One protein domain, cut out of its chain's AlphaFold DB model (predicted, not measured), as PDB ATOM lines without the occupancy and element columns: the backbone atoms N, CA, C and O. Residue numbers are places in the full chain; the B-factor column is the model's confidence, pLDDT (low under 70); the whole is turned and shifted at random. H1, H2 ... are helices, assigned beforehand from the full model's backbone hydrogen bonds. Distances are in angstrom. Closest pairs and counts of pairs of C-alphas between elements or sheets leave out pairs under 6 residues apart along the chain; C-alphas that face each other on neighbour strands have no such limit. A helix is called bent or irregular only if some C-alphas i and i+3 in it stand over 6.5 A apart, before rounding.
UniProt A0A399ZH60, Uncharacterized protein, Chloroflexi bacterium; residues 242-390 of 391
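AT A GLANCE: This is residues 242 to 390 of the 391 residues of an uncharacterized protein of Chloroflexi bacterium (UniProt A0A399ZH60). Two unequal helical lobes are joined by H8, a kinked helix, and by the short H5 packed on it. In the larger lobe H3, H9 and H10 pack round H4, with H1 and H2 forming a corner at one side; the smaller lobe is the hairpin of H6 and H7 with residues 334 to 338 of H8. The printed part has 149 residues, all helix in class, with ten named helices, H1 to H10 in order along the chain, and no named strand. It is compact, with a radius of gyration of the C-alphas of 15.5 A and spans of 42 by 32 by 26 A.

HOW THE PARTS SIT: Begin with H1, residues 242 to 251, and H2, residues 253 to 260: they only just touch, with 3 pairs of C-alphas within 8 A, and only at the corner; Arg 248 and Phe 256 have the closest C-alphas, 5.2 A. Next, H3, residues 264 to 279, and H4, residues 285 to 293, form a helical hairpin at a shallow tilt of 24 degrees, with closest C-alphas at Ala 270 and Leu 292, 4.7 A. H5, residues 296 to 300, meets H4 only through their link. H6, residues 303 to 315, and H7, residues 317 to 323, form a hairpin at a steep tilt of 45 degrees; their closest C-alphas are those of Leu 312 and Leu 320, 5.4 A. Then H8, residues 333 to 351, is the hub, touching H5, H6 and three other helices, with a kink of 81 degrees near residue 340. Its closest C-alphas to H5 are Gly 345 and Ala 297, 4.6 A, and to H6 Phe 335 and Val 309, 6.1 A. H9, residues 356 to 364, makes a hairpin with H8 at 12 degrees, a shallow tilt, and touches H4, where the C-alphas of Thr 358 and Pro 286 are closest, 4.5 A. H10, residues 375 to 388, touches H3 at Leu 387 and Ile 273, whose C-alphas are closest, 6.0 A. H6 and H9 are apart. Every O i to N i+4 pair is within hydrogen-bond range in H1, H2, H3, H4, H6, H7, H9 and H10; H8 has 13 of 15, and H5 0 of 1, with 1 of 2 O i to N i+3 pairs.

IN THESE COORDINATES: Find C-alpha 242 at (52.953, 24.379, -3.553), where H1 begins. H3 measures 22.4 A from first to last C-alpha, H6 18.6 A, H8 21.3 A and H10 20.0 A. H8 is irregular, with C-alphas 339 and 342 7.9 A apart, and H5 only just, with C-alphas 297 and 300 6.9 A apart. H10 ends at C-alpha 388, (35.653, 10.470, -11.421).

THE WHOLE: The C-alphas farthest apart, Tyr 242 and Asp 318, are 45.3 A apart. The printed part has no cut, and no link is long. Look for low confidence, pLDDT under 70, at residues 299 to 316, 323 to 329, 368 to 371 and 389 to 390.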
ATOM      1  N   TYR A 242      52.286  25.228  -2.566       91.38
ATOM      2  CA  TYR A 242      52.953  24.379  -3.553       91.38
ATOM      3  C   TYR A 242      51.968  23.762  -4.552       91.38
ATOM      4  O   TYR A 242      52.179  23.851  -5.759       91.38
ATOM      5  N   GLU A 243      50.863  23.185  -4.071       92.62
ATOM      6  CA  GLU A 243      49.837  22.604  -4.945       92.62
ATOM      7  C   GLU A 243      49.210  23.668  -5.851       92.62
ATOM      8  O   GLU A 243      49.083  23.451  -7.053       92.62
ATOM      9  N   ASN A 244      48.897  24.847  -5.307       91.69
ATOM     10  CA  ASN A 244      48.398  25.967  -6.105       91.69
ATOM     11  C   ASN A 244      49.410  26.413  -7.167       91.69
ATOM     12  O   ASN A 244      49.030  26.631  -8.314       91.69
ATOM     13  N   ALA A 245      50.694  26.519  -6.815       92.00
ATOM     14  CA  ALA A 245      51.743  26.867  -7.770       92.00
ATOM     15  C   ALA A 245      51.876  25.813  -8.881       92.00
ATOM     16  O   ALA A 245      52.020  26.174 -10.046       92.00
ATOM     17  N   ARG A 246      51.756  24.523  -8.541       94.94
ATOM     18  CA  ARG A 246      51.790  23.405  -9.494       94.94
ATOM     19  C   ARG A 246      50.621  23.458 -10.474       94.94
ATOM     20  O   ARG A 246      50.837  23.401 -11.681       94.94
ATOM     21  N   VAL A 247      49.395  23.609  -9.968       94.75
ATOM     22  CA  VAL A 247      48.193  23.714 -10.812       94.75
ATOM     23  C   VAL A 247      48.269  24.963 -11.693       94.75
ATOM     24  O   VAL A 247      47.988  24.887 -12.886       94.75
ATOM     25  N   ARG A 248      48.724  26.098 -11.143       95.50
ATOM     26  CA  ARG A 248      48.921  27.344 -11.896       95.50
ATOM     27  C   ARG A 248      49.959  27.204 -13.006       95.50
ATOM     28  O   ARG A 248      49.710  27.664 -14.115       95.50
ATOM     29  N   ALA A 249      51.091  26.563 -12.726       93.62
ATOM     30  CA  ALA A 249      52.133  26.321 -13.719       93.62
ATOM     31  C   ALA A 249      51.635  25.426 -14.865       93.62
ATOM     32  O   ALA A 249      52.011  25.639 -16.016       93.62
ATOM     33  N   PHE A 250      50.767  24.455 -14.561       95.06
ATOM     34  CA  PHE A 250      50.204  23.554 -15.562       95.06
ATOM     35  C   PHE A 250      49.105  24.214 -16.414       95.06
ATOM     36  O   PHE A 250      49.182  24.189 -17.640       95.06
ATOM     37  N   LEU A 251      48.102  24.833 -15.779       93.50
ATOM     38  CA  LEU A 251      46.950  25.441 -16.459       93.50
ATOM     39  C   LEU A 251      47.273  26.794 -17.117       93.50
ATOM     40  O   LEU A 251      46.621  27.185 -18.083       93.50
ATOM     41  N   GLY A 252      48.262  27.525 -16.604       93.31
ATOM     42  CA  GLY A 252      48.470  28.936 -16.927       93.31
ATOM     43  C   GLY A 252      47.497  29.858 -16.180       93.31
ATOM     44  O   GLY A 252      46.502  29.425 -15.598       93.31
ATOM     45  N   ASP A 253      47.781  31.163 -16.186       92.19
ATOM     46  CA  ASP A 253      47.121  32.130 -15.294       92.19
ATOM     47  C   ASP A 253      45.600  32.233 -15.481       92.19
ATOM     48  O   ASP A 253      44.857  32.288 -14.501       92.19
ATOM     49  N   ARG A 254      45.117  32.237 -16.730       93.19
ATOM     50  CA  ARG A 254      43.684  32.406 -17.032       93.19
ATOM     51  C   ARG A 254      42.855  31.194 -16.608       93.19
ATOM     52  O   ARG A 254      41.828  31.344 -15.950       93.19
ATOM     53  N   ALA A 255      43.316  29.998 -16.952       92.56
ATOM     54  CA  ALA A 255      42.650  28.750 -16.600       92.56
ATOM     55  C   ALA A 255      42.774  28.431 -15.103       92.56
ATOM     56  O   ALA A 255      41.837  27.911 -14.502       92.56
ATOM     57  N   PHE A 256      43.880  28.824 -14.465       95.56
ATOM     58  CA  PHE A 256      44.017  28.736 -13.015       95.56
ATOM     59  C   PHE A 256      43.048  29.666 -12.277       95.56
ATOM     60  O   PHE A 256      42.415  29.238 -11.315       95.56
ATOM     61  N   ALA A 257      42.866  30.906 -12.740       92.44
ATOM     62  CA  ALA A 257      41.865  31.802 -12.162       92.44
ATOM     63  C   ALA A 257      40.455  31.189 -12.230       92.44
ATOM     64  O   ALA A 257      39.697  31.274 -11.266       92.44
ATOM     65  N   LEU A 258      40.131  30.506 -13.334       91.56
ATOM     66  CA  LEU A 258      38.880  29.767 -13.487       91.56
ATOM     67  C   LEU A 258      38.776  28.592 -12.496       91.56
ATOM     68  O   LEU A 258      37.762  28.473 -11.808       91.56
ATOM     69  N   TYR A 259      39.830  27.787 -12.350       92.56
ATOM     70  CA  TYR A 259      39.916  26.705 -11.359       92.56
ATOM     71  C   TYR A 259      39.687  27.205  -9.923       92.56
ATOM     72  O   TYR A 259      38.942  26.602  -9.152       92.56
ATOM     73  N   GLN A 260      40.251  28.363  -9.571       92.00
ATOM     74  CA  GLN A 260      40.078  28.961  -8.246       92.00
ATOM     75  C   GLN A 260      38.635  29.389  -7.937       92.00
ATOM     76  O   GLN A 260      38.305  29.582  -6.766       92.00
ATOM     77  N   THR A 261      37.762  29.508  -8.943       87.50
ATOM     78  CA  THR A 261      36.331  29.782  -8.711       87.50
ATOM     79  C   THR A 261      35.554  28.565  -8.201       87.50
ATOM     80  O   THR A 261      34.447  28.723  -7.689       87.50
ATOM     81  N   MET A 262      36.118  27.357  -8.303       85.94
ATOM     82  CA  MET A 262      35.480  26.135  -7.814       85.94
ATOM     83  C   MET A 262      35.470  26.087  -6.276       85.94
ATOM     84  O   MET A 262      36.394  26.594  -5.636       85.94
ATOM     85  N   PRO A 263      34.479  25.436  -5.645       78.75
ATOM     86  CA  PRO A 263      34.527  25.123  -4.218       78.75
ATOM     87  C   PRO A 263      35.793  24.345  -3.834       78.75
ATOM     88  O   PRO A 263      36.302  23.543  -4.609       78.75
ATOM     89  N   ARG A 264      36.287  24.522  -2.601       81.88
ATOM     90  CA  ARG A 264      37.547  23.896  -2.138       81.88
ATOM     91  C   ARG A 264      37.555  22.365  -2.241       81.88
ATOM     92  O   ARG A 264      38.598  21.788  -2.539       81.88
ATOM     93  N   GLY A 265      36.411  21.728  -1.984       74.31
ATOM     94  CA  GLY A 265      36.248  20.283  -2.157       74.31
ATOM     95  C   GLY A 265      36.412  19.874  -3.621       74.31
ATOM     96  O   GLY A 265      37.222  19.002  -3.916       74.31
ATOM     97  N   ASP A 266      35.734  20.583  -4.524       81.06
ATOM     98  CA  ASP A 266      35.779  20.346  -5.970       81.06
ATOM     99  C   ASP A 266      37.198  20.600  -6.534       81.06
ATOM    100  O   ASP A 266      37.684  19.826  -7.353       81.06
ATOM    101  N   GLN A 267      37.918  21.617  -6.039       88.25
ATOM    102  CA  GLN A 267      39.330  21.847  -6.390       88.25
ATOM    103  C   GLN A 267      40.203  20.638  -6.020       88.25
ATOM    104  O   GLN A 267      40.950  20.117  -6.850       88.25
ATOM    105  N   ARG A 268      40.105  20.162  -4.771       87.19
ATOM    106  CA  ARG A 268      40.874  19.001  -4.303       87.19
ATOM    107  C   ARG A 268      40.516  17.737  -5.083       87.19
ATOM    108  O   ARG A 268      41.423  16.999  -5.448       87.19
ATOM    109  N   HIS A 269      39.226  17.500  -5.327       83.62
ATOM    110  CA  HIS A 269      38.730  16.377  -6.130       83.62
ATOM    111  C   HIS A 269      39.383  16.359  -7.510       83.62
ATOM    112  O   HIS A 269      40.050  15.394  -7.875       83.62
ATOM    113  N   ALA A 270      39.314  17.486  -8.215       89.44
ATOM    114  CA  ALA A 270      39.911  17.644  -9.532       89.44
ATOM    115  C   ALA A 270      41.440  17.422  -9.520       89.44
ATOM    116  O   ALA A 270      41.988  16.799 -10.431       89.44
ATOM    117  N   LEU A 271      42.136  17.860  -8.461       92.50
ATOM    118  CA  LEU A 271      43.572  17.598  -8.303       92.50
ATOM    119  C   LEU A 271      43.880  16.114  -8.051       92.50
ATOM    120  O   LEU A 271      44.870  15.610  -8.569       92.50
ATOM    121  N   ASN A 272      43.039  15.404  -7.296       89.00
ATOM    122  CA  ASN A 272      43.212  13.969  -7.068       89.00
ATOM    123  C   ASN A 272      43.036  13.172  -8.367       89.00
ATOM    124  O   ASN A 272      43.793  12.234  -8.605       89.00
ATOM    125  N   ILE A 273      42.076  13.553  -9.219       89.12
ATOM    126  CA  ILE A 273      41.901  12.937 -10.543       89.12
ATOM    127  C   ILE A 273      43.129  13.212 -11.412       89.12
ATOM    128  O   ILE A 273      43.658  12.287 -12.027       89.12
ATOM    129  N   PHE A 274      43.622  14.454 -11.425       93.31
ATOM    130  CA  PHE A 274      44.859  14.815 -12.122       93.31
ATOM    131  C   PHE A 274      46.047  13.953 -11.661       93.31
ATOM    132  O   PHE A 274      46.726  13.351 -12.493       93.31
ATOM    133  N   ASP A 275      46.270  13.843 -10.347       91.81
ATOM    134  CA  ASP A 275      47.379  13.065  -9.783       91.81
ATOM    135  C   ASP A 275      47.197  11.556 -10.053       91.81
ATOM    136  O   ASP A 275      48.164  10.859 -10.360       91.81
ATOM    137  N   GLY A 276      45.959  11.051 -10.011       89.06
ATOM    138  CA  GLY A 276      45.622   9.662 -10.329       89.06
ATOM    139  C   GLY A 276      45.868   9.301 -11.796       89.06
ATOM    140  O   GLY A 276      46.434   8.245 -12.081       89.06
ATOM    141  N   LEU A 277      45.506  10.187 -12.728       91.25
ATOM    142  CA  LEU A 277      45.799  10.023 -14.155       91.25
ATOM    143  C   LEU A 277      47.310  10.055 -14.413       91.25
ATOM    144  O   LEU A 277      47.835   9.181 -15.105       91.25
ATOM    145  N   ALA A 278      48.020  11.014 -13.816       91.38
ATOM    146  CA  ALA A 278      49.470  11.108 -13.940       91.38
ATOM    147  C   ALA A 278      50.176   9.853 -13.392       91.38
ATOM    148  O   ALA A 278      51.102   9.342 -14.024       91.38
ATOM    149  N   ALA A 279      49.704   9.302 -12.268       89.50
ATOM    150  CA  ALA A 279      50.232   8.066 -11.687       89.50
ATOM    151  C   ALA A 279      50.002   6.830 -12.577       89.50
ATOM    152  O   ALA A 279      50.815   5.908 -12.566       89.50
ATOM    153  N   GLN A 280      48.933   6.819 -13.379       90.50
ATOM    154  CA  GLN A 280      48.676   5.790 -14.396       90.50
ATOM    155  C   GLN A 280      49.477   6.007 -15.695       90.50
ATOM    156  O   GLN A 280      49.328   5.245 -16.647       90.50
ATOM    157  N   GLY A 281      50.339   7.028 -15.746       90.75
ATOM    158  CA  GLY A 281      51.208   7.323 -16.885       90.75
ATOM    159  C   GLY A 281      50.586   8.233 -17.947       90.75
ATOM    160  O   GLY A 281      51.204   8.457 -18.987       90.75
ATOM    161  N   TYR A 282      49.393   8.791 -17.711       91.94
ATOM    162  CA  TYR A 282      48.798   9.753 -18.637       91.94
ATOM    163  C   TYR A 282      49.517  11.104 -18.546       91.94
ATOM    164  O   TYR A 282      49.490  11.777 -17.521       91.94
ATOM    165  N   THR A 283      50.132  11.526 -19.651       91.62
ATOM    166  CA  THR A 283      50.864  12.804 -19.767       91.62
ATOM    167  C   THR A 283      50.207  13.786 -20.734       91.62
ATOM    168  O   THR A 283      50.640  14.933 -20.858       91.62
ATOM    169  N   ALA A 284      49.149  13.352 -21.422       92.88
ATOM    170  CA  ALA A 284      48.447  14.156 -22.403       92.88
ATOM    171  C   ALA A 284      47.841  15.404 -21.755       92.88
ATOM    172  O   ALA A 284      46.923  15.323 -20.934       92.88
ATOM    173  N   ARG A 285      48.338  16.572 -22.173       93.62
ATOM    174  CA  ARG A 285      47.905  17.864 -21.640       93.62
ATOM    175  C   ARG A 285      46.381  18.057 -21.688       93.62
ATOM    176  O   ARG A 285      45.838  18.422 -20.650       93.62
ATOM    177  N   PRO A 286      45.669  17.731 -22.786       93.06
ATOM    178  CA  PRO A 286      44.225  17.950 -22.838       93.06
ATOM    179  C   PRO A 286      43.410  17.141 -21.826       93.06
ATOM    180  O   PRO A 286      42.424  17.629 -21.278       93.06
ATOM    181  N   LEU A 287      43.832  15.907 -21.544       93.06
ATOM    182  CA  LEU A 287      43.190  15.045 -20.553       93.06
ATOM    183  C   LEU A 287      43.387  15.592 -19.136       93.06
ATOM    184  O   LEU A 287      42.440  15.674 -18.359       93.06
ATOM    185  N   LEU A 288      44.612  15.998 -18.811       94.69
ATOM    186  CA  LEU A 288      44.940  16.534 -17.493       94.69
ATOM    187  C   LEU A 288      44.312  17.917 -17.249       94.69
ATOM    188  O   LEU A 288      43.878  18.212 -16.138       94.69
ATOM    189  N   GLU A 289      44.202  18.753 -18.283       95.38
ATOM    190  CA  GLU A 289      43.445  20.006 -18.211       95.38
ATOM    191  C   GLU A 289      41.946  19.745 -17.994       95.38
ATOM    192  O   GLU A 289      41.327  20.402 -17.155       95.38
ATOM    193  N   ALA A 290      41.371  18.758 -18.693       92.19
ATOM    194  CA  ALA A 290      39.981  18.357 -18.494       92.19
ATOM    195  C   ALA A 290      39.753  17.832 -17.071       92.19
ATOM    196  O   ALA A 290      38.788  18.230 -16.427       92.19
ATOM    197  N   ALA A 291      40.668  17.023 -16.529       92.69
ATOM    198  CA  ALA A 291      40.595  16.545 -15.149       92.69
ATOM    199  C   ALA A 291      40.496  17.690 -14.135       92.69
ATOM    200  O   ALA A 291      39.674  17.635 -13.223       92.69
ATOM    201  N   LEU A 292      41.267  18.761 -14.336       94.56
ATOM    202  CA  LEU A 292      41.274  19.911 -13.434       94.56
ATOM    203  C   LEU A 292      40.022  20.798 -13.548       94.56
ATOM    204  O   LEU A 292      39.690  21.480 -12.583       94.56
ATOM    205  N   LEU A 293      39.335  20.813 -14.697       93.25
ATOM    206  CA  LEU A 293      38.282  21.798 -14.996       93.25
ATOM    207  C   LEU A 293      36.909  21.208 -15.360       93.25
ATOM    208  O   LEU A 293      35.974  21.985 -15.557       93.25
ATOM    209  N   HIS A 294      36.747  19.883 -15.439       89.12
ATOM    210  CA  HIS A 294      35.506  19.239 -15.905       89.12
ATOM    211  C   HIS A 294      34.247  19.690 -15.143       89.12
ATOM    212  O   HIS A 294      33.183  19.825 -15.742       89.12
ATOM    213  N   ASP A 295      34.394  20.031 -13.862       84.94
ATOM    214  CA  ASP A 295      33.298  20.433 -12.977       84.94
ATOM    215  C   ASP A 295      33.189  21.947 -12.730       84.94
ATOM    216  O   ASP A 295      32.409  22.402 -11.887       84.94
ATOM    217  N   VAL A 296      33.928  22.771 -13.478       85.81
ATOM    218  CA  VAL A 296      34.070  24.202 -13.163       85.81
ATOM    219  C   VAL A 296      32.769  25.006 -13.245       85.81
ATOM    220  O   VAL A 296      32.573  25.976 -12.509       85.81
ATOM    221  N   ALA A 297      31.826  24.578 -14.082       80.62
ATOM    222  CA  ALA A 297      30.516  25.214 -14.187       80.62
ATOM    223  C   ALA A 297      29.621  24.972 -12.954       80.62
ATOM    224  O   ALA A 297      28.670  25.722 -12.736       80.62
ATOM    225  N   LYS A 298      29.950  24.009 -12.076       72.81
ATOM    226  CA  LYS A 298      29.229  23.791 -10.809       72.81
ATOM    227  C   LYS A 298      29.540  24.852  -9.742       72.81
ATOM    228  O   LYS A 298      28.975  24.778  -8.646       72.81
ATOM    229  N   ARG A 299      30.380  25.854 -10.043       69.50
ATOM    230  CA  ARG A 299      30.723  26.975  -9.142       69.50
ATOM    231  C   ARG A 299      29.506  27.776  -8.657       69.50
ATOM    232  O   ARG A 299      29.541  28.333  -7.568       69.50
ATOM    233  N   GLU A 300      28.430  27.811  -9.445       59.97
ATOM    234  CA  GLU A 300      27.204  28.572  -9.136       59.97
ATOM    235  C   GLU A 300      26.146  27.722  -8.406       59.97
ATOM    236  O   GLU A 300      25.115  28.227  -7.963       59.97
ATOM    237  N   LEU A 301      26.400  26.419  -8.244       63.97
ATOM    238  CA  LEU A 301      25.474  25.483  -7.614       63.97
ATOM    239  C   LEU A 301      25.754  25.370  -6.117       63.97
ATOM    240  O   LEU A 301      26.632  24.615  -5.692       63.97
ATOM    241  N   GLY A 302      24.949  26.060  -5.310       57.09
ATOM    242  CA  GLY A 302      24.898  25.817  -3.869       57.09
ATOM    243  C   GLY A 302      24.494  24.370  -3.547       57.09
ATOM    244  O   GLY A 302      23.737  23.742  -4.293       57.09
ATOM    245  N   LEU A 303      24.965  23.848  -2.410       51.91
ATOM    246  CA  LEU A 303      24.716  22.469  -1.956       51.91
ATOM    247  C   LEU A 303      23.233  22.061  -2.024       51.91
ATOM    248  O   LEU A 303      22.926  20.980  -2.515       51.91
ATOM    249  N   GLY A 304      22.312  22.945  -1.623       45.72
ATOM    250  CA  GLY A 304      20.871  22.664  -1.652       45.72
ATOM    251  C   GLY A 304      20.313  22.403  -3.057       45.72
ATOM    252  O   GLY A 304      19.480  21.517  -3.234       45.72
ATOM    253  N   TYR A 305      20.814  23.108  -4.075       61.28
ATOM    254  CA  TYR A 305      20.402  22.884  -5.463       61.28
ATOM    255  C   TYR A 305      21.026  21.625  -6.056       61.28
ATOM    256  O   TYR A 305      20.338  20.904  -6.774       61.28
ATOM    257  N   ARG A 306      22.282  21.306  -5.705       61.22
ATOM    258  CA  ARG A 306      22.909  20.025  -6.080       61.22
ATOM    259  C   ARG A 306      22.065  18.852  -5.566       61.22
ATOM    260  O   ARG A 306      21.736  17.948  -6.326       61.22
ATOM    261  N   THR A 307      21.622  18.919  -4.309       51.31
ATOM    262  CA  THR A 307      20.723  17.919  -3.716       51.31
ATOM    263  C   THR A 307      19.364  17.880  -4.415       51.31
ATOM    264  O   THR A 307      18.903  16.804  -4.785       51.31
ATOM    265  N   ALA A 308      18.729  19.032  -4.656       56.91
ATOM    266  CA  ALA A 308      17.430  19.091  -5.325       56.91
ATOM    267  C   ALA A 308      17.470  18.520  -6.756       56.91
ATOM    268  O   ALA A 308      16.530  17.839  -7.162       56.91
ATOM    269  N   VAL A 309      18.554  18.750  -7.509       61.34
ATOM    270  CA  VAL A 309      18.736  18.169  -8.847       61.34
ATOM    271  C   VAL A 309      18.858  16.651  -8.772       61.34
ATOM    272  O   VAL A 309      18.172  15.963  -9.521       61.34
ATOM    273  N   ILE A 310      19.674  16.121  -7.857       56.47
ATOM    274  CA  ILE A 310      19.830  14.669  -7.671       56.47
ATOM    275  C   ILE A 310      18.480  14.023  -7.323       56.47
ATOM    276  O   ILE A 310      18.116  12.992  -7.891       56.47
ATOM    277  N   LEU A 311      17.710  14.652  -6.427       49.53
ATOM    278  CA  LEU A 311      16.379  14.187  -6.030       49.53
ATOM    279  C   LEU A 311      15.393  14.207  -7.207       49.53
ATOM    280  O   LEU A 311      14.730  13.201  -7.462       49.53
ATOM    281  N   LEU A 312      15.317  15.311  -7.955       59.00
ATOM    282  CA  LEU A 312      14.426  15.409  -9.114       59.00
ATOM    283  C   LEU A 312      14.833  14.442 -10.228       59.00
ATOM    284  O   LEU A 312      13.959  13.791 -10.788       59.00
ATOM    285  N   ASN A 313      16.128  14.280 -10.511       64.62
ATOM    286  CA  ASN A 313      16.601  13.342 -11.531       64.62
ATOM    287  C   ASN A 313      16.206  11.893 -11.208       64.62
ATOM    288  O   ASN A 313      15.889  11.125 -12.105       64.62
ATOM    289  N   LYS A 314      16.205  11.515  -9.922       51.41
ATOM    290  CA  LYS A 314      15.865  10.152  -9.488       51.41
ATOM    291  C   LYS A 314      14.361   9.870  -9.514       51.41
ATOM    292  O   LYS A 314      13.964   8.770  -9.880       51.41
ATOM    293  N   TRP A 315      13.537  10.829  -9.093       44.91
ATOM    294  CA  TRP A 315      12.102  10.603  -8.862       44.91
ATOM    295  C   TRP A 315      11.194  11.149  -9.966       44.91
ATOM    296  O   TRP A 315      10.093  10.642 -10.159       44.91
ATOM    297  N   SER A 316      11.624  12.179 -10.698       64.50
ATOM    298  CA  SER A 316      10.892  12.710 -11.849       64.50
ATOM    299  C   SER A 316      11.842  13.442 -12.815       64.50
ATOM    300  O   SER A 316      11.926  14.678 -12.792       64.50
ATOM    301  N   PRO A 317      12.542  12.699 -13.699       71.31
ATOM    302  CA  PRO A 317      13.408  13.277 -14.735       71.31
ATOM    303  C   PRO A 317      12.689  14.335 -15.588       71.31
ATOM    304  O   PRO A 317      13.257  15.369 -15.949       71.31
ATOM    305  N   ASP A 318      11.392  14.136 -15.834       73.06
ATOM    306  CA  ASP A 318      10.549  15.083 -16.569       73.06
ATOM    307  C   ASP A 318      10.282  16.374 -15.786       73.06
ATOM    308  O   ASP A 318      10.140  17.452 -16.370       73.06
ATOM    309  N   ALA A 319      10.193  16.313 -14.453       70.06
ATOM    310  CA  ALA A 319      10.098  17.511 -13.621       70.06
ATOM    311  C   ALA A 319      11.429  18.271 -13.583       70.06
ATOM    312  O   ALA A 319      11.407  19.501 -13.647       70.06
ATOM    313  N   LEU A 320      12.569  17.569 -13.560       71.44
ATOM    314  CA  LEU A 320      13.891  18.193 -13.664       71.44
ATOM    315  C   LEU A 320      14.056  18.920 -15.003       71.44
ATOM    316  O   LEU A 320      14.393  20.102 -15.027       71.44
ATOM    317  N   THR A 321      13.725  18.249 -16.106       74.56
ATOM    318  CA  THR A 321      13.803  18.820 -17.458       74.56
ATOM    319  C   THR A 321      12.884  20.037 -17.615       74.56
ATOM    320  O   THR A 321      13.241  21.012 -18.270       74.56
ATOM    321  N   ARG A 322      11.708  20.040 -16.966       74.06
ATOM    322  CA  ARG A 322      10.817  21.216 -16.914       74.06
ATOM    323  C   ARG A 322      11.342  22.326 -16.004       74.06
ATOM    324  O   ARG A 322      11.128  23.500 -16.299       74.06
ATOM    325  N   ALA A 323      11.997  21.981 -14.895       65.75
ATOM    326  CA  ALA A 323      12.639  22.939 -13.998       65.75
ATOM    327  C   ALA A 323      13.824  23.646 -14.658       65.75
ATOM    328  O   ALA A 323      13.990  24.845 -14.468       65.75
ATOM    329  N   ALA A 324      14.556  22.940 -15.511       64.38
ATOM    330  CA  ALA A 324      15.717  23.431 -16.237       64.38
ATOM    331  C   ALA A 324      15.391  24.216 -17.524       64.38
ATOM    332  O   ALA A 324      16.195  24.225 -18.443       64.38
ATOM    333  N   ARG A 325      14.237  24.890 -17.625       64.75
ATOM    334  CA  ARG A 325      13.878  25.745 -18.785       64.75
ATOM    335  C   ARG A 325      14.054  27.250 -18.532       64.75
ATOM    336  O   ARG A 325      13.461  28.056 -19.239       64.75
ATOM    337  N   ALA A 326      14.770  27.639 -17.480       56.81
ATOM    338  CA  ALA A 326      14.658  28.980 -16.907       56.81
ATOM    339  C   ALA A 326      15.824  29.929 -17.237       56.81
ATOM    340  O   ALA A 326      16.967  29.508 -17.383       56.81
ATOM    341  N   GLU A 327      15.509  31.227 -17.279       62.34
ATOM    342  CA  GLU A 327      16.439  32.341 -17.497       62.34
ATOM    343  C   GLU A 327      17.460  32.518 -16.346       62.34
ATOM    344  O   GLU A 327      17.136  32.194 -15.197       62.34
ATOM    345  N   PRO A 328      18.648  33.116 -16.599       61.94
ATOM    346  CA  PRO A 328      19.744  33.281 -15.625       61.94
ATOM    347  C   PRO A 328      19.395  33.941 -14.283       61.94
ATOM    348  O   PRO A 328      20.121  33.778 -13.308       61.94
ATOM    349  N   ARG A 329      18.287  34.689 -14.205       64.25
ATOM    350  CA  ARG A 329      17.825  35.367 -12.977       64.25
ATOM    351  C   ARG A 329      16.750  34.599 -12.201       64.25
ATOM    352  O   ARG A 329      16.239  35.100 -11.203       64.25
ATOM    353  N   SER A 330      16.378  33.403 -12.647       72.12
ATOM    354  CA  SER A 330      15.347  32.596 -11.997       72.12
ATOM    355  C   SER A 330      15.909  31.768 -10.841       72.12
ATOM    356  O   SER A 330      16.989  31.193 -10.946       72.12
ATOM    357  N   TRP A 331      15.107  31.558  -9.792       70.25
ATOM    358  CA  TRP A 331      15.395  30.565  -8.744       70.25
ATOM    359  C   TRP A 331      15.558  29.138  -9.296       70.25
ATOM    360  O   TRP A 331      16.075  28.265  -8.603       70.25
ATOM    361  N   ARG A 332      15.106  28.886 -10.532       73.62
ATOM    362  CA  ARG A 332      15.217  27.599 -11.230       73.62
ATOM    363  C   ARG A 332      16.518  27.452 -12.029       73.62
ATOM    364  O   ARG A 332      16.817  26.355 -12.494       73.62
ATOM    365  N   TYR A 333      17.297  28.525 -12.183       74.88
ATOM    366  CA  TYR A 333      18.538  28.529 -12.961       74.88
ATOM    367  C   TYR A 333      19.569  27.481 -12.502       74.88
ATOM    368  O   TYR A 333      20.154  26.825 -13.359       74.88
ATOM    369  N   PRO A 334      19.730  27.177 -11.200       75.12
ATOM    370  CA  PRO A 334      20.624  26.095 -10.780       75.12
ATOM    371  C   PRO A 334      20.256  24.709 -11.347       75.12
ATOM    372  O   PRO A 334      21.135  23.889 -11.595       75.12
ATOM    373  N   PHE A 335      18.977  24.430 -11.631       76.50
ATOM    374  CA  PHE A 335      18.594  23.182 -12.311       76.50
ATOM    375  C   PHE A 335      19.031  23.181 -13.781       76.50
ATOM    376  O   PHE A 335      19.457  22.147 -14.292       76.50
ATOM    377  N   TYR A 336      18.978  24.344 -14.442       79.19
ATOM    378  CA  TYR A 336      19.523  24.534 -15.788       79.19
ATOM    379  C   TYR A 336      21.038  24.324 -15.805       79.19
ATOM    380  O   TYR A 336      21.517  23.508 -16.592       79.19
ATOM    381  N   VAL A 337      21.769  24.979 -14.892       77.44
ATOM    382  CA  VAL A 337      23.224  24.823 -14.763       77.44
ATOM    383  C   VAL A 337      23.575  23.360 -14.531       77.44
ATOM    384  O   VAL A 337      24.441  22.835 -15.210       77.44
ATOM    385  N   SER A 338      22.869  22.642 -13.657       75.38
ATOM    386  CA  SER A 338      23.197  21.235 -13.416       75.38
ATOM    387  C   SER A 338      22.985  20.320 -14.626       75.38
ATOM    388  O   SER A 338      23.707  19.335 -14.729       75.38
ATOM    389  N   LEU A 339      22.045  20.608 -15.530       76.06
ATOM    390  CA  LEU A 339      21.866  19.815 -16.756       76.06
ATOM    391  C   LEU A 339      22.822  20.231 -17.885       76.06
ATOM    392  O   LEU A 339      23.177  19.400 -18.712       76.06
ATOM    393  N   HIS A 340      23.260  21.492 -17.905       81.62
ATOM    394  CA  HIS A 340      24.070  22.054 -18.993       81.62
ATOM    395  C   HIS A 340      25.523  22.343 -18.594       81.62
ATOM    396  O   HIS A 340      26.292  22.841 -19.415       81.62
ATOM    397  N   HIS A 341      25.938  22.017 -17.364       85.00
ATOM    398  CA  HIS A 341      27.293  22.281 -16.879       85.00
ATOM    399  C   HIS A 341      28.417  21.661 -17.725       85.00
ATOM    400  O   HIS A 341      29.474  22.288 -17.745       85.00
ATOM    401  N   PRO A 342      28.260  20.535 -18.460       85.75
ATOM    402  CA  PRO A 342      29.327  20.074 -19.345       85.75
ATOM    403  C   PRO A 342      29.591  21.076 -20.478       85.75
ATOM    404  O   PRO A 342      30.738  21.428 -20.749       85.75
ATOM    405  N   GLU A 343      28.531  21.617 -21.088       86.56
ATOM    406  CA  GLU A 343      28.658  22.615 -22.154       86.56
ATOM    407  C   GLU A 343      29.089  23.978 -21.599       86.56
ATOM    408  O   GLU A 343      29.997  24.612 -22.130       86.56
ATOM    409  N   MET A 344      28.501  24.414 -20.481       85.62
ATOM    410  CA  MET A 344      28.894  25.666 -19.823       85.62
ATOM    411  C   MET A 344      30.350  25.620 -19.338       85.62
ATOM    412  O   MET A 344      31.073  26.608 -19.452       85.62
ATOM    413  N   GLY A 345      30.800  24.473 -18.822       87.31
ATOM    414  CA  GLY A 345      32.177  24.253 -18.385       87.31
ATOM    415  C   GLY A 345      33.150  24.347 -19.553       87.31
ATOM    416  O   GLY A 345      34.162  25.040 -19.453       87.31
ATOM    417  N   ALA A 346      32.804  23.744 -20.693       89.19
ATOM    418  CA  ALA A 346      33.586  23.863 -21.917       89.19
ATOM    419  C   ALA A 346      33.629  25.310 -22.440       89.19
ATOM    420  O   ALA A 346      34.690  25.781 -22.836       89.19
ATOM    421  N   GLN A 347      32.527  26.061 -22.380       91.06
ATOM    422  CA  GLN A 347      32.520  27.479 -22.767       91.06
ATOM    423  C   GLN A 347      33.424  28.336 -21.870       91.06
ATOM    424  O   GLN A 347      34.183  29.165 -22.372       91.06
ATOM    425  N   LEU A 348      33.386  28.120 -20.553       89.75
ATOM    426  CA  LEU A 348      34.271  28.805 -19.607       89.75
ATOM    427  C   LEU A 348      35.745  28.449 -19.858       89.75
ATOM    428  O   LEU A 348      36.601  29.335 -19.870       89.75
ATOM    429  N   ALA A 349      36.043  27.174 -20.117       90.94
ATOM    430  CA  ALA A 349      37.387  26.721 -20.461       90.94
ATOM    431  C   ALA A 349      37.876  27.318 -21.797       90.94
ATOM    432  O   ALA A 349      39.023  27.751 -21.901       90.94
ATOM    433  N   ALA A 350      37.000  27.437 -22.798       93.12
ATOM    434  CA  ALA A 350      37.325  28.082 -24.070       93.12
ATOM    435  C   ALA A 350      37.684  29.566 -23.876       93.12
ATOM    436  O   ALA A 350      38.687  30.037 -24.409       93.12
ATOM    437  N   GLN A 351      36.924  30.294 -23.047       92.00
ATOM    438  CA  GLN A 351      37.221  31.691 -22.694       92.00
ATOM    439  C   GLN A 351      38.554  31.839 -21.946       92.00
ATOM    440  O   GLN A 351      39.236  32.858 -22.076       92.00
ATOM    441  N   ALA A 352      38.952  30.815 -21.188       91.00
ATOM    442  CA  ALA A 352      40.253  30.751 -20.532       91.00
ATOM    443  C   ALA A 352      41.410  30.384 -21.486       91.00
ATOM    444  O   ALA A 352      42.570  30.489 -21.083       91.00
ATOM    445  N   GLY A 353      41.117  30.030 -22.744       91.06
ATOM    446  CA  GLY A 353      42.098  29.767 -23.798       91.06
ATOM    447  C   GLY A 353      42.467  28.294 -23.996       91.06
ATOM    448  O   GLY A 353      43.509  28.024 -24.588       91.06
ATOM    449  N   LEU A 354      41.662  27.347 -23.497       92.56
ATOM    450  CA  LEU A 354      41.919  25.914 -23.679       92.56
ATOM    451  C   LEU A 354      41.524  25.422 -25.083       92.56
ATOM    452  O   LEU A 354      40.583  25.929 -25.692       92.56
ATOM    453  N   GLY A 355      42.250  24.420 -25.590       91.88
ATOM    454  CA  GLY A 355      42.065  23.869 -26.937       91.88
ATOM    455  C   GLY A 355      40.943  22.829 -27.052       91.88
ATOM    456  O   GLY A 355      40.566  22.184 -26.075       91.88
ATOM    457  N   GLU A 356      40.449  22.615 -28.275       91.94
ATOM    458  CA  GLU A 356      39.297  21.740 -28.574       91.94
ATOM    459  C   GLU A 356      39.358  20.308 -28.008       91.94
ATOM    460  O   GLU A 356      38.318  19.826 -27.548       91.94
ATOM    461  N   PRO A 357      40.510  19.609 -27.967       90.75
ATOM    462  CA  PRO A 357      40.573  18.288 -27.341       90.75
ATOM    463  C   PRO A 357      40.162  18.314 -25.859       90.75
ATOM    464  O   PRO A 357      39.425  17.435 -25.412       90.75
ATOM    465  N   THR A 358      40.556  19.354 -25.116       91.19
ATOM    466  CA  THR A 358      40.157  19.549 -23.715       91.19
ATOM    467  C   THR A 358      38.670  19.870 -23.612       91.19
ATOM    468  O   THR A 358      37.953  19.268 -22.814       91.19
ATOM    469  N   LEU A 359      38.185  20.791 -24.454       92.06
ATOM    470  CA  LEU A 359      36.778  21.202 -24.462       92.06
ATOM    471  C   LEU A 359      35.856  20.016 -24.749       92.06
ATOM    472  O   LEU A 359      34.836  19.844 -24.091       92.06
ATOM    473  N   THR A 360      36.249  19.158 -25.689       89.81
ATOM    474  CA  THR A 360      35.518  17.946 -26.064       89.81
ATOM    475  C   THR A 360      35.394  16.967 -24.894       89.81
ATOM    476  O   THR A 360      34.310  16.438 -24.652       89.81
ATOM    477  N   LEU A 361      36.470  16.767 -24.125       88.25
ATOM    478  CA  LEU A 361      36.443  15.934 -22.920       88.25
ATOM    479  C   LEU A 361      35.539  16.527 -21.833       88.25
ATOM    480  O   LEU A 361      34.743  15.797 -21.244       88.25
ATOM    481  N   ILE A 362      35.599  17.845 -21.613       89.38
ATOM    482  CA  ILE A 362      34.723  18.532 -20.652       89.38
ATOM    483  C   ILE A 362      33.252  18.437 -21.087       89.38
ATOM    484  O   ILE A 362      32.403  18.141 -20.256       89.38
ATOM    485  N   ARG A 363      32.913  18.592 -22.373       88.19
ATOM    486  CA  ARG A 363      31.519  18.440 -22.849       88.19
ATOM    487  C   ARG A 363      30.967  17.033 -22.621       88.19
ATOM    488  O   ARG A 363      29.778  16.865 -22.362       88.19
ATOM    489  N   ALA A 364      31.822  16.020 -22.727       85.50
ATOM    490  CA  ALA A 364      31.414  14.623 -22.716       85.50
ATOM    491  C   ALA A 364      31.585  13.918 -21.361       85.50
ATOM    492  O   ALA A 364      31.205  12.757 -21.245       85.50
ATOM    493  N   HIS A 365      32.133  14.561 -20.326       81.00
ATOM    494  CA  HIS A 365      32.511  13.860 -19.088       81.00
ATOM    495  C   HIS A 365      31.350  13.087 -18.419       81.00
ATOM    496  O   HIS A 365      31.573  12.024 -17.846       81.00
ATOM    497  N   GLN A 366      30.098  13.534 -18.573       75.69
ATOM    498  CA  GLN A 366      28.931  12.844 -18.002       75.69
ATOM    499  C   GLN A 366      28.318  11.749 -18.885       75.69
ATOM    500  O   GLN A 366      27.608  10.873 -18.381       75.69
ATOM    501  N   THR A 367      28.564  11.740 -20.196       73.50
ATOM    502  CA  THR A 367      27.953  10.748 -21.088       73.50
ATOM    503  C   THR A 367      28.616   9.378 -20.918       73.50
ATOM    504  O   THR A 367      29.829   9.243 -20.791       73.50
ATOM    505  N   SER A 368      27.813   8.314 -20.840       56.78
ATOM    506  CA  SER A 368      28.287   6.918 -20.744       56.78
ATOM    507  C   SER A 368      28.615   6.290 -22.096       56.78
ATOM    508  O   SER A 368      29.310   5.282 -22.135       56.78
ATOM    509  N   ALA A 369      28.145   6.895 -23.187       51.91
ATOM    510  CA  ALA A 369      28.188   6.332 -24.533       51.91
ATOM    511  C   ALA A 369      28.648   7.352 -25.593       51.91
ATOM    512  O   ALA A 369      28.161   7.338 -26.721       51.91
ATOM    513  N   SER A 370      29.551   8.277 -25.250       60.72
ATOM    514  CA  SER A 370      30.123   9.176 -26.257       60.72
ATOM    515  C   SER A 370      31.061   8.400 -27.184       60.72
ATOM    516  O   SER A 370      32.142   7.961 -26.785       60.72
ATOM    517  N   THR A 371      30.640   8.237 -28.436       61.53
ATOM    518  CA  THR A 371      31.483   7.697 -29.503       61.53
ATOM    519  C   THR A 371      32.316   8.832 -30.077       61.53
ATOM    520  O   THR A 371      31.808   9.671 -30.820       61.53
ATOM    521  N   PHE A 372      33.600   8.877 -29.729       76.06
ATOM    522  CA  PHE A 372      34.539   9.770 -30.399       76.06
ATOM    523  C   PHE A 372      35.058   9.080 -31.655       76.06
ATOM    524  O   PHE A 372      35.384   7.898 -31.626       76.06
ATOM    525  N   GLN A 373      35.182   9.821 -32.755       71.94
ATOM    526  CA  GLN A 373      35.842   9.304 -33.961       71.94
ATOM    527  C   GLN A 373      37.341   9.058 -33.728       71.94
ATOM    528  O   GLN A 373      37.951   8.226 -34.393       71.94
ATOM    529  N   ASN A 374      37.932   9.767 -32.763       82.50
ATOM    530  CA  ASN A 374      39.319   9.602 -32.363       82.50
ATOM    531  C   ASN A 374      39.423   8.592 -31.203       82.50
ATOM    532  O   ASN A 374      38.939   8.847 -30.096       82.50
ATOM    533  N   ALA A 375      40.099   7.469 -31.458       83.25
ATOM    534  CA  ALA A 375      40.314   6.396 -30.487       83.25
ATOM    535  C   ALA A 375      41.080   6.855 -29.230       83.25
ATOM    536  O   ALA A 375      40.832   6.345 -28.137       83.25
ATOM    537  N   GLU A 376      41.969   7.841 -29.365       85.88
ATOM    538  CA  GLU A 376      42.740   8.419 -28.263       85.88
ATOM    539  C   GLU A 376      41.841   9.239 -27.326       85.88
ATOM    540  O   GLU A 376      41.830   9.004 -26.118       85.88
ATOM    541  N   LEU A 377      40.983  10.107 -27.882       85.00
ATOM    542  CA  LEU A 377      39.974  10.838 -27.102       85.00
ATOM    543  C   LEU A 377      39.019   9.883 -26.378       85.00
ATOM    544  O   LEU A 377      38.653  10.125 -25.228       85.00
ATOM    545  N   GLN A 378      38.658   8.766 -27.013       86.38
ATOM    546  CA  GLN A 378      37.810   7.754 -26.386       86.38
ATOM    547  C   GLN A 378      38.514   6.978 -25.266       86.38
ATOM    548  O   GLN A 378      37.860   6.518 -24.327       86.38
ATOM    549  N   ALA A 379      39.833   6.800 -25.339       86.19
ATOM    550  CA  ALA A 379      40.611   6.237 -24.240       86.19
ATOM    551  C   ALA A 379      40.709   7.225 -23.066       86.19
ATOM    552  O   ALA A 379      40.472   6.841 -21.922       86.19
ATOM    553  N   TRP A 380      40.982   8.501 -23.348       90.00
ATOM    554  CA  TRP A 380      41.070   9.561 -22.340       90.00
ATOM    555  C   TRP A 380      39.748   9.808 -21.617       90.00
ATOM    556  O   TRP A 380      39.734   9.908 -20.394       90.00
ATOM    557  N   HIS A 381      38.632   9.837 -22.344       87.25
ATOM    558  CA  HIS A 381      37.301   9.968 -21.750       87.25
ATOM    559  C   HIS A 381      36.982   8.820 -20.785       87.25
ATOM    560  O   HIS A 381      36.529   9.065 -19.668       87.25
ATOM    561  N   ARG A 382      37.296   7.575 -21.168       85.62
ATOM    562  CA  ARG A 382      37.119   6.404 -20.294       85.62
ATOM    563  C   ARG A 382      37.975   6.484 -19.030       85.62
ATOM    564  O   ARG A 382      37.476   6.183 -17.948       85.62
ATOM    565  N   ALA A 383      39.236   6.892 -19.164       86.00
ATOM    566  CA  ALA A 383      40.152   7.043 -18.034       86.00
ATOM    567  C   ALA A 383      39.684   8.134 -17.059       86.00
ATOM    568  O   ALA A 383      39.612   7.891 -15.855       86.00
ATOM    569  N   LEU A 384      39.294   9.298 -17.591       85.19
ATOM    570  CA  LEU A 384      38.744  10.403 -16.809       85.19
ATOM    571  C   LEU A 384      37.510   9.953 -16.018       85.19
ATOM    572  O   LEU A 384      37.445  10.156 -14.811       85.19
ATOM    573  N   LYS A 385      36.578   9.265 -16.686       83.12
ATOM    574  CA  LYS A 385      35.339   8.789 -16.071       83.12
ATOM    575  C   LYS A 385      35.571   7.750 -14.978       83.12
ATOM    576  O   LYS A 385      34.965   7.819 -13.919       83.12
ATOM    577  N   THR A 386      36.484   6.811 -15.214       81.94
ATOM    578  CA  THR A 386      36.780   5.747 -14.245       81.94
ATOM    579  C   THR A 386      37.328   6.320 -12.936       81.94
ATOM    580  O   THR A 386      37.036   5.792 -11.872       81.94
ATOM    581  N   LEU A 387      38.112   7.401 -12.993       78.62
ATOM    582  CA  LEU A 387      38.631   8.062 -11.793       78.62
ATOM    583  C   LEU A 387      37.640   9.034 -11.148       78.62
ATOM    584  O   LEU A 387      37.709   9.209  -9.931       78.62
ATOM    585  N   ASP A 388      36.743   9.633 -11.930       73.44
ATOM    586  CA  ASP A 388      35.653  10.470 -11.421       73.44
ATOM    587  C   ASP A 388      34.580   9.636 -10.699       73.44
ATOM    588  O   ASP A 388      34.085  10.038  -9.655       73.44
ATOM    589  N   ASP A 389      34.293   8.419 -11.174       67.56
ATOM    590  CA  ASP A 389      33.330   7.506 -10.538       67.56
ATOM    591  C   ASP A 389      33.856   6.885  -9.217       67.56
ATOM    592  O   ASP A 389      33.073   6.381  -8.407       67.56
ATOM    593  N   VAL A 390      35.180   6.874  -9.003       58.75
ATOM    594  CA  VAL A 390      35.849   6.208  -7.862       58.75
ATOM    595  C   VAL A 390      36.180   7.164  -6.707       58.75
ATOM    596  O   VAL A 390      36.292   6.709  -5.563       58.75
TER     597      VAL A 390